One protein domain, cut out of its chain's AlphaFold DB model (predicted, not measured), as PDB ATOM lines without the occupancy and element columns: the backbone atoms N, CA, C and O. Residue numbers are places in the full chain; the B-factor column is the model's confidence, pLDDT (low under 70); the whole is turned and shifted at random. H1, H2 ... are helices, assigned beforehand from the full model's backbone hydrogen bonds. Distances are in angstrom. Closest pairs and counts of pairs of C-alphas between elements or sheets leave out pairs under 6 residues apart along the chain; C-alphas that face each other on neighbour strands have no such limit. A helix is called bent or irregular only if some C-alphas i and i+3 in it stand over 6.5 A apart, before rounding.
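This is residues 939 to 1016 of the 1260 residues of the protein "Pep3_Vps18 domain-containing protein" of Vitrella brassicaformis (strain CCMP3155) (UniProt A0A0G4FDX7). What does one see first? The chain folds back and forth in four helices, H1 to H4, each running opposite ways to the one before; the long helix H3 lies in the middle, with the hairpin of H1 and H2 packed along part of it and H4 packed by its last residues. H5, short and only just irregular, sits near the H4 side, and residues 1011 to 1016 follow it as an unnamed tail. How large is it and of what class? The printed part has 78 residues with five named helices, H1, H2, H3, H4 and H5 in that order, no named strand, and the class is all helix. It is compact, with a radius of gyration of the C-alphas of 12.4 A, and only just flat, spanning 35 by 30 by 16 A.

Where do the first helices lie? H1 is residues 939 to 947, 12.0 A long, and begins at C-alpha 939 at (153.058, 192.852, 164.168). H2 is residues 951 to 959, 12.3 A long. Where is the longest helix? H3 is residues 965 to 983, 25.9 A from C-alpha 965 at (159.932, 182.616, 175.680) to C-alpha 983. What follows? H4 is residues 988 to 997, 14.5 A long. H5 is residues 1004 to 1010, 10.4 A long, ending at C-alpha 1010 at (140.635, 175.540, 163.756); it is only just irregular, with C-alphas 1006 and 1009 6.9 A apart.

How do H1, H2 and H3 stand? H1 and H2 touch as a hairpin, opposite ways at a shallow tilt of 12 degrees, their closest C-alphas being those of Val 942 and Ala 954, 4.7 A apart. H2 and H3 touch as a hairpin at a shallow tilt of 21 degrees, with residues 971 to 978 of H3 alone; the closest C-alphas, of Ala 958 and Leu 974, are 5.5 A apart. And H4 and H5? H3 and H4 touch as a hairpin, with residues 979 to 983 of H3 alone, at a shallow tilt of 23 degrees; the closest C-alphas, of Val 979 and Leu 991, are 7.0 A apart. H5 is close to but not clearly touching H3, at 7.6 A between the closest C-alphas, of Ala 983 and Tyr 1010, while H4 and H5 are near each other. What do the backbones show? In H1, H2 and H3 every O i to N i+4 pair is within hydrogen-bond range; in H4 5 of 6 are, and in H5 1 of 3, beside 2 of 4 O i to N i+3 pairs.

How far does it reach? The two C-alphas farthest apart, of Gly 964 and Thr 1014, are 36.5 A apart. Are there cuts or long links? The printed part has no cut; the links H1 to H2, H2 to H3 and H3 to H4 are tight, and H4 to H5 is short. Where is confidence low? The mean pLDDT of the printed part is 71.5, and 33 residues are under 70, among them 962 to 966, 985 to 993, 995 to 1000 and 1010 to 1016.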
ATOM      1  N   GLN A 939     154.514 192.797 164.339       80.81
ATOM      2  CA  GLN A 939     153.058 192.852 164.168       80.81
ATOM      3  C   GLN A 939     152.679 193.862 163.079       80.81
ATOM      4  O   GLN A 939     152.139 193.468 162.059       80.81
ATOM      5  N   GLU A 940     153.080 195.128 163.211       82.56
ATOM      6  CA  GLU A 940     152.779 196.165 162.214       82.56
ATOM      7  C   GLU A 940     153.425 195.895 160.844       82.56
ATOM      8  O   GLU A 940     152.867 196.277 159.817       82.56
ATOM      9  N   ALA A 941     154.583 195.222 160.810       81.31
ATOM     10  CA  ALA A 941     155.214 194.772 159.570       81.31
ATOM     11  C   ALA A 941     154.375 193.697 158.858       81.31
ATOM     12  O   ALA A 941     154.178 193.784 157.648       81.31
ATOM     13  N   VAL A 942     153.861 192.711 159.603       81.81
ATOM     14  CA  VAL A 942     152.961 191.662 159.099       81.81
ATOM     15  C   VAL A 942     151.610 192.260 158.708       81.81
ATOM     16  O   VAL A 942     151.160 192.018 157.594       81.81
ATOM     17  N   ASP A 943     151.012 193.115 159.538       81.94
ATOM     18  CA  ASP A 943     149.736 193.783 159.258       81.94
ATOM     19  C   ASP A 943     149.824 194.636 157.976       81.94
ATOM     20  O   ASP A 943     148.950 194.551 157.111       81.94
ATOM     21  N   LYS A 944     150.905 195.417 157.795       80.44
ATOM     22  CA  LYS A 944     151.147 196.182 156.555       80.44
ATOM     23  C   LYS A 944     151.477 195.284 155.356       80.44
ATOM     24  O   LYS A 944     151.043 195.604 154.253       80.44
ATOM     25  N   ALA A 945     152.196 194.173 155.533       80.81
ATOM     26  CA  ALA A 945     152.467 193.224 154.447       80.81
ATOM     27  C   ALA A 945     151.183 192.524 153.966       80.81
ATOM     28  O   ALA A 945     150.898 192.518 152.768       80.81
ATOM     29  N   LEU A 946     150.355 192.035 154.896       81.56
ATOM     30  CA  LEU A 946     149.044 191.441 154.614       81.56
ATOM     31  C   LEU A 946     148.088 192.457 153.969       81.56
ATOM     32  O   LEU A 946     147.407 192.113 153.005       81.56
ATOM     33  N   ALA A 947     148.095 193.721 154.409       79.62
ATOM     34  CA  ALA A 947     147.323 194.796 153.776       79.62
ATOM     35  C   ALA A 947     147.780 195.132 152.339       79.62
ATOM     36  O   ALA A 947     146.973 195.613 151.544       79.62
ATOM     37  N   MET A 948     149.042 194.859 151.982       73.56
ATOM     38  CA  MET A 948     149.539 194.916 150.597       73.56
ATOM     39  C   MET A 948     149.349 193.596 149.822       73.56
ATOM     40  O   MET A 948     149.623 193.556 148.623       73.56
ATOM     41  N   GLY A 949     148.890 192.523 150.475       69.94
ATOM     42  CA  GLY A 949     148.752 191.185 149.890       69.94
ATOM     43  C   GLY A 949     150.059 190.389 149.759       69.94
ATOM     44  O   GLY A 949     150.071 189.364 149.081       69.94
ATOM     45  N   ASP A 950     151.150 190.833 150.388       76.19
ATOM     46  CA  ASP A 950     152.475 190.209 150.293       76.19
ATOM     47  C   ASP A 950     152.659 189.132 151.379       76.19
ATOM     48  O   ASP A 950     153.119 189.396 152.496       76.19
ATOM     49  N   LEU A 951     152.242 187.902 151.056       73.75
ATOM     50  CA  LEU A 951     152.290 186.758 151.974       73.75
ATOM     51  C   LEU A 951     153.725 186.352 152.343       73.75
ATOM     52  O   LEU A 951     153.967 185.959 153.482       73.75
ATOM     53  N   GLU A 952     154.680 186.467 151.421       70.19
ATOM     54  CA  GLU A 952     156.063 186.044 151.667       70.19
ATOM     55  C   GLU A 952     156.810 187.065 152.538       70.19
ATOM     56  O   GLU A 952     157.522 186.683 153.471       70.19
ATOM     57  N   LEU A 953     156.562 188.368 152.351       73.56
ATOM     58  CA  LEU A 953     157.058 189.397 153.267       73.56
ATOM     59  C   LEU A 953     156.383 189.316 154.652       73.56
ATOM     60  O   LEU A 953     157.024 189.632 155.661       73.56
ATOM     61  N   ALA A 954     155.131 188.847 154.731       77.38
ATOM     62  CA  ALA A 954     154.461 188.537 155.996       77.38
ATOM     63  C   ALA A 954     155.099 187.323 156.701       77.38
ATOM     64  O   ALA A 954     155.544 187.460 157.842       77.38
ATOM     65  N   LYS A 955     155.245 186.174 156.018       77.19
ATOM     66  CA  LYS A 955     155.969 184.986 156.521       77.19
ATOM     67  C   LYS A 955     157.367 185.355 157.020       77.19
ATOM     68  O   LYS A 955     157.701 185.079 158.169       77.19
ATOM     69  N   HIS A 956     158.160 186.066 156.210       73.56
ATOM     70  CA  HIS A 956     159.522 186.467 156.576       73.56
ATOM     71  C   HIS A 956     159.570 187.289 157.875       73.56
ATOM     72  O   HIS A 956     160.438 187.072 158.721       73.56
ATOM     73  N   ASN A 957     158.625 188.213 158.083       73.81
ATOM     74  CA  ASN A 957     158.560 188.996 159.320       73.81
ATOM     75  C   ASN A 957     157.940 188.233 160.504       73.81
ATOM     76  O   ASN A 957     158.255 188.573 161.645       73.81
ATOM     77  N   ALA A 958     157.156 187.177 160.263       75.88
ATOM     78  CA  ALA A 958     156.708 186.237 161.290       75.88
ATOM     79  C   ALA A 958     157.802 185.238 161.716       75.88
ATOM     80  O   ALA A 958     157.797 184.813 162.866       75.88
ATOM     81  N   CYS A 959     158.775 184.898 160.860       71.25
ATOM     82  CA  CYS A 959     159.954 184.098 161.238       71.25
ATOM     83  C   CYS A 959     160.922 184.839 162.178       71.25
ATOM     84  O   CYS A 959     161.597 184.210 162.990       71.25
ATOM     85  N   ARG A 960     161.007 186.171 162.050       68.69
ATOM     86  CA  ARG A 960     162.048 187.027 162.650       68.69
ATOM     87  C   ARG A 960     162.101 187.166 164.188       68.69
ATOM     88  O   ARG A 960     163.188 187.501 164.659       68.69
ATOM     89  N   PRO A 961     161.038 186.974 164.999       73.44
ATOM     90  CA  PRO A 961     161.172 187.063 166.454       73.44
ATOM     91  C   PRO A 961     162.007 185.897 167.011       73.44
ATOM     92  O   PRO A 961     161.690 184.736 166.757       73.44
ATOM     93  N   GLY A 962     163.056 186.225 167.773       63.66
ATOM     94  CA  GLY A 962     164.016 185.256 168.321       63.66
ATOM     95  C   GLY A 962     163.502 184.398 169.486       63.66
ATOM     96  O   GLY A 962     162.363 184.522 169.932       63.66
ATOM     97  N   ASP A 963     164.378 183.539 170.006       57.59
ATOM     98  CA  ASP A 963     164.003 182.343 170.782       57.59
ATOM     99  C   ASP A 963     163.661 182.569 172.269       57.59
ATOM    100  O   ASP A 963     163.448 181.616 173.020       57.59
ATOM    101  N   GLY A 964     163.582 183.819 172.734       63.28
ATOM    102  CA  GLY A 964     163.147 184.113 174.102       63.28
ATOM    103  C   GLY A 964     161.670 183.757 174.304       63.28
ATOM    104  O   GLY A 964     160.843 184.077 173.463       63.28
ATOM    105  N   GLU A 965     161.288 183.164 175.439       64.38
ATOM    106  CA  GLU A 965     159.932 182.616 175.680       64.38
ATOM    107  C   GLU A 965     158.768 183.568 175.303       64.38
ATOM    108  O   GLU A 965     157.777 183.157 174.699       64.38
ATOM    109  N   LYS A 966     158.903 184.871 175.585       67.94
ATOM    110  CA  LYS A 966     157.912 185.906 175.217       67.94
ATOM    111  C   LYS A 966     157.887 186.217 173.714       67.94
ATOM    112  O   LYS A 966     156.840 186.559 173.171       67.94
ATOM    113  N   GLN A 967     159.031 186.116 173.047       71.00
ATOM    114  CA  GLN A 967     159.186 186.300 171.602       71.00
ATOM    115  C   GLN A 967     158.744 185.041 170.844       71.00
ATOM    116  O   GLN A 967     158.106 185.169 169.808       71.00
ATOM    117  N   LEU A 968     158.931 183.853 171.421       70.12
ATOM    118  CA  LEU A 968     158.364 182.584 170.965       70.12
ATOM    119  C   LEU A 968     156.823 182.614 171.005       70.12
ATOM    120  O   LEU A 968     156.164 182.221 170.043       70.12
ATOM    121  N   GLN A 969     156.234 183.174 172.071       75.62
ATOM    122  CA  GLN A 969     154.791 183.452 172.151       75.62
ATOM    123  C   GLN A 969     154.328 184.504 171.124       75.62
ATOM    124  O   GLN A 969     153.244 184.360 170.557       75.62
ATOM    125  N   LEU A 970     155.131 185.541 170.851       79.44
ATOM    126  CA  LEU A 970     154.837 186.527 169.803       79.44
ATOM    127  C   LEU A 970     154.906 185.900 168.405       79.44
ATOM    128  O   LEU A 970     153.969 186.064 167.634       79.44
ATOM    129  N   ARG A 971     155.957 185.130 168.100       79.81
ATOM    130  CA  ARG A 971     156.112 184.352 166.865       79.81
ATOM    131  C   ARG A 971     154.902 183.444 166.675       79.81
ATOM    132  O   ARG A 971     154.232 183.541 165.654       79.81
ATOM    133  N   LYS A 972     154.528 182.668 167.695       79.19
ATOM    134  CA  LYS A 972     153.324 181.826 167.674       79.19
ATOM    135  C   LYS A 972     152.042 182.629 167.418       79.19
ATOM    136  O   LYS A 972     151.194 182.160 166.672       79.19
ATOM    137  N   ARG A 973     151.906 183.847 167.956       82.12
ATOM    138  CA  ARG A 973     150.768 184.742 167.664       82.12
ATOM    139  C   ARG A 973     150.774 185.280 166.228       82.12
ATOM    140  O   ARG A 973     149.714 185.324 165.618       82.12
ATOM    141  N   LEU A 974     151.930 185.661 165.685       82.38
ATOM    142  CA  LEU A 974     152.060 186.121 164.296       82.38
ATOM    143  C   LEU A 974     151.741 184.987 163.313       82.38
ATOM    144  O   LEU A 974     150.964 185.181 162.385       82.38
ATOM    145  N   TRP A 975     152.252 183.782 163.575       83.81
ATOM    146  CA  TRP A 975     151.901 182.579 162.820       83.81
ATOM    147  C   TRP A 975     150.418 182.218 162.960       83.81
ATOM    148  O   TRP A 975     149.791 181.917 161.952       83.81
ATOM    149  N   LEU A 976     149.821 182.331 164.153       80.44
ATOM    150  CA  LEU A 976     148.372 182.163 164.331       80.44
ATOM    151  C   LEU A 976     147.549 183.240 163.605       80.44
ATOM    152  O   LEU A 976     146.459 182.934 163.148       80.44
ATOM    153  N   SER A 977     148.060 184.463 163.439       79.38
ATOM    154  CA  SER A 977     147.401 185.525 162.662       79.38
ATOM    155  C   SER A 977     147.480 185.275 161.147       79.38
ATOM    156  O   SER A 977     146.491 185.467 160.440       79.38
ATOM    157  N   ILE A 978     148.611 184.758 160.649       80.25
ATOM    158  CA  ILE A 978     148.740 184.270 159.263       80.25
ATOM    159  C   ILE A 978     147.819 183.060 159.034       80.25
ATOM    160  O   ILE A 978     147.104 183.016 158.035       80.25
ATOM    161  N   VAL A 979     147.777 182.114 159.980       78.12
ATOM    162  CA  VAL A 979     146.865 180.958 159.970       78.12
ATOM    163  C   VAL A 979     145.403 181.394 160.029       78.12
ATOM    164  O   VAL A 979     144.603 180.838 159.292       78.12
ATOM    165  N   GLU A 980     145.032 182.403 160.818       77.38
ATOM    166  CA  GLU A 980     143.668 182.945 160.855       77.38
ATOM    167  C   GLU A 980     143.282 183.560 159.502       77.38
ATOM    168  O   GLU A 980     142.241 183.217 158.937       77.38
ATOM    169  N   HIS A 981     144.151 184.398 158.930       75.56
ATOM    170  CA  HIS A 981     143.946 184.998 157.610       75.56
ATOM    171  C   HIS A 981     143.873 183.947 156.481       75.56
ATOM    172  O   HIS A 981     143.121 184.132 155.524       75.56
ATOM    173  N   GLN A 982     144.596 182.825 156.591       73.00
ATOM    174  CA  GLN A 982     144.545 181.725 155.618       73.00
ATOM    175  C   GLN A 982     143.360 180.768 155.855       73.00
ATOM    176  O   GLN A 982     142.723 180.331 154.897       73.00
ATOM    177  N   ALA A 983     142.982 180.496 157.105       68.25
ATOM    178  CA  ALA A 983     141.829 179.663 157.459       68.25
ATOM    179  C   ALA A 983     140.501 180.332 157.061       68.25
ATOM    180  O   ALA A 983     139.596 179.659 156.566       68.25
ATOM    181  N   GLN A 984     140.411 181.666 157.151       70.31
ATOM    182  CA  GLN A 984     139.303 182.444 156.575       70.31
ATOM    183  C   GLN A 984     139.165 182.263 155.048       70.31
ATOM    184  O   GLN A 984     138.094 182.513 154.496       70.31
ATOM    185  N   ARG A 985     140.216 181.789 154.360       68.69
ATOM    186  CA  ARG A 985     140.240 181.485 152.914       68.69
ATOM    187  C   ARG A 985     139.987 179.997 152.604       68.69
ATOM    188  O   ARG A 985     140.004 179.620 151.438       68.69
ATOM    189  N   GLN A 986     139.708 179.182 153.629       58.81
ATOM    190  CA  GLN A 986     139.323 177.760 153.567       58.81
ATOM    191  C   GLN A 986     140.341 176.787 152.932       58.81
ATOM    192  O   GLN A 986     139.965 175.682 152.540       58.81
ATOM    193  N   ASP A 987     141.627 177.139 152.873       65.44
ATOM    194  CA  ASP A 987     142.667 176.224 152.384       65.44
ATOM    195  C   ASP A 987     143.293 175.400 153.523       65.44
ATOM    196  O   ASP A 987     144.128 175.884 154.288       65.44
ATOM    197  N   VAL A 988     142.888 174.130 153.613       60.69
ATOM    198  CA  VAL A 988     143.363 173.165 154.620       60.69
ATOM    199  C   VAL A 988     144.731 172.569 154.261       60.69
ATOM    200  O   VAL A 988     145.465 172.161 155.160       60.69
ATOM    201  N   LEU A 989     145.119 172.531 152.980       59.81
ATOM    202  CA  LEU A 989     146.430 172.005 152.577       59.81
ATOM    203  C   LEU A 989     147.537 172.997 152.947       59.81
ATOM    204  O   LEU A 989     148.519 172.598 153.577       59.81
ATOM    205  N   SER A 990     147.298 174.295 152.712       63.69
ATOM    206  CA  SER A 990     148.135 175.383 153.238       63.69
ATOM    207  C   SER A 990     148.379 175.276 154.752       63.69
ATOM    208  O   SER A 990     149.449 175.649 155.217       63.69
ATOM    209  N   LEU A 991     147.433 174.772 155.559       68.44
ATOM    210  CA  LEU A 991     147.635 174.654 157.013       68.44
ATOM    211  C   LEU A 991     148.699 173.609 157.388       68.44
ATOM    212  O   LEU A 991     149.414 173.807 158.371       68.44
ATOM    213  N   ARG A 992     148.853 172.532 156.603       67.00
ATOM    214  CA  ARG A 992     149.925 171.539 156.808       67.00
ATOM    215  C   ARG A 992     151.292 172.101 156.409       67.00
ATOM    216  O   ARG A 992     152.279 171.843 157.091       67.00
ATOM    217  N   GLU A 993     151.340 172.906 155.352       69.00
ATOM    218  CA  GLU A 993     152.554 173.630 154.950       69.00
ATOM    219  C   GLU A 993     152.943 174.669 156.018       69.00
ATOM    220  O   GLU A 993     154.069 174.652 156.505       69.00
ATOM    221  N   LEU A 994     151.990 175.467 156.516       72.75
ATOM    222  CA  LEU A 994     152.216 176.436 157.600       72.75
ATOM    223  C   LEU A 994     152.646 175.781 158.932       72.75
ATOM    224  O   LEU A 994     153.371 176.410 159.703       72.75
ATOM    225  N   MET A 995     152.256 174.529 159.219       68.00
ATOM    226  CA  MET A 995     152.824 173.768 160.346       68.00
ATOM    227  C   MET A 995     154.326 173.538 160.170       68.00
ATOM    228  O   MET A 995     155.101 173.833 161.085       68.00
ATOM    229  N   HIS A 996     154.721 173.031 159.002       68.69
ATOM    230  CA  HIS A 996     156.107 172.722 158.669       68.69
ATOM    231  C   HIS A 996     156.963 174.001 158.624       68.69
ATOM    232  O   HIS A 996     157.973 174.086 159.325       68.69
ATOM    233  N   ASP A 997     156.494 175.038 157.925       69.25
ATOM    234  CA  ASP A 997     157.140 176.356 157.832       69.25
ATOM    235  C   ASP A 997     157.300 177.044 159.202       69.25
ATOM    236  O   ASP A 997     158.254 177.796 159.416       69.25
ATOM    237  N   SER A 998     156.414 176.770 160.173       66.44
ATOM    238  CA  SER A 998     156.553 177.312 161.535       66.44
ATOM    239  C   SER A 998     157.771 176.760 162.295       66.44
ATOM    240  O   SER A 998     158.207 177.380 163.277       66.44
ATOM    241  N   GLY A 999     158.332 175.627 161.850       62.31
ATOM    242  CA  GLY A 999     159.482 174.951 162.458       62.31
ATOM    243  C   GLY A 999     159.141 174.171 163.731       62.31
ATOM    244  O   GLY A 999     159.883 174.240 164.706       62.31
ATOM    245  N   GLY A1000     157.984 173.499 163.770       64.69
ATOM    246  CA  GLY A1000     157.520 172.741 164.947       64.69
ATOM    247  C   GLY A1000     157.017 173.602 166.118       64.69
ATOM    248  O   GLY A1000     156.736 173.085 167.201       64.69
ATOM    249  N   LEU A1001     156.884 174.917 165.917       71.44
ATOM    250  CA  LEU A1001     156.371 175.857 166.918       71.44
ATOM    251  C   LEU A1001     154.860 175.702 167.155       71.44
ATOM    252  O   LEU A1001     154.382 175.867 168.283       71.44
ATOM    253  N   LEU A1002     154.110 175.409 166.092       73.56
ATOM    254  CA  LEU A1002     152.698 175.047 166.163       73.56
ATOM    255  C   LEU A1002     152.589 173.540 166.400       73.56
ATOM    256  O   LEU A1002     152.983 172.741 165.552       73.56
ATOM    257  N   ARG A1003     152.037 173.136 167.547       68.06
ATOM    258  CA  ARG A1003     151.696 171.731 167.800       68.06
ATOM    259  C   ARG A1003     150.329 171.424 167.203       68.06
ATOM    260  O   ARG A1003     149.478 172.302 167.127       68.06
ATOM    261  N   ILE A1004     150.058 170.147 166.932       69.50
ATOM    262  CA  ILE A1004     148.712 169.661 166.573       69.50
ATOM    263  C   ILE A1004     147.631 170.192 167.535       69.50
ATOM    264  O   ILE A1004     146.578 170.645 167.098       69.50
ATOM    265  N   GLN A1005     147.933 170.248 168.839       70.31
ATOM    266  CA  GLN A1005     147.043 170.783 169.881       70.31
ATOM    267  C   GLN A1005     146.617 172.246 169.658       70.31
ATOM    268  O   GLN A1005     145.528 172.625 170.080       70.31
ATOM    269  N   ASP A1006     147.450 173.055 169.000       72.25
ATOM    270  CA  ASP A1006     147.186 174.473 168.729       72.25
ATOM    271  C   ASP A1006     146.280 174.684 167.506       72.25
ATOM    272  O   ASP A1006     145.693 175.754 167.352       72.25
ATOM    273  N   LEU A1007     146.174 173.670 166.642       72.81
ATOM    274  CA  LEU A1007     145.433 173.721 165.380       72.81
ATOM    275  C   LEU A1007     144.111 172.951 165.431       72.81
ATOM    276  O   LEU A1007     143.194 173.304 164.693       72.81
ATOM    277  N   LEU A1008     143.957 171.996 166.359       67.38
ATOM    278  CA  LEU A1008     142.671 171.350 166.665       67.38
ATOM    279  C   LEU A1008     141.476 172.330 166.781       67.38
ATOM    280  O   LEU A1008     140.426 171.988 166.247       67.38
ATOM    281  N   PRO A1009     141.580 173.536 167.388       71.00
ATOM    282  CA  PRO A1009     140.452 174.478 167.469       71.00
ATOM    283  C   PRO A1009     140.014 175.084 166.126       71.00
ATOM    284  O   PRO A1009     138.926 175.650 166.042       71.00
ATOM    285  N   TYR A1010     140.865 175.002 165.100       67.31
ATOM    286  CA  TYR A1010     140.635 175.540 163.756       67.31
ATOM    287  C   TYR A1010     140.331 174.439 162.724       67.31
ATOM    288  O   TYR A1010     140.024 174.745 161.572       67.31
ATOM    289  N   MET A1011     140.397 173.164 163.124       63.19
ATOM    290  CA  MET A1011     140.015 172.020 162.296       63.19
ATOM    291  C   MET A1011     138.540 171.665 162.512       63.19
ATOM    292  O   MET A1011     138.028 171.750 163.625       63.19
ATOM    293  N   SER A1012     137.849 171.237 161.455       60.34
ATOM    294  CA  SER A1012     136.486 170.707 161.558       60.34
ATOM    295  C   SER A1012     136.483 169.203 161.849       60.34
ATOM    296  O   SER A1012     137.313 168.463 161.319       60.34
ATOM    297  N   ASP A1013     135.488 168.739 162.616       55.84
ATOM    298  CA  ASP A1013     135.307 167.340 163.072       55.84
ATOM    299  C   ASP A1013     135.316 166.269 161.955       55.84
ATOM    300  O   ASP A1013     135.370 165.071 162.229       55.84
ATOM    301  N   THR A1014     135.213 166.680 160.690       56.62
ATOM    302  CA  THR A1014     135.150 165.809 159.510       56.62
ATOM    303  C   THR A1014     136.500 165.565 158.829       56.62
ATOM    304  O   THR A1014     136.554 164.783 157.877       56.62
ATOM    305  N   ILE A1015     137.585 166.212 159.269       59.81
ATOM    306  CA  ILE A1015     138.917 166.051 158.667       59.81
ATOM    307  C   ILE A1015     139.587 164.783 159.218       59.81
ATOM    308  O   ILE A1015     139.744 164.601 160.423       59.81
ATOM    309  N   LEU A1016     139.962 163.882 158.307       59.25
ATOM    310  CA  LEU A1016     140.473 162.545 158.614       59.25
ATOM    311  C   LEU A1016     141.799 162.594 159.386       59.25
ATOM    312  O   LEU A1016     142.804 163.060 158.862       59.25
TER     313      LEU A1016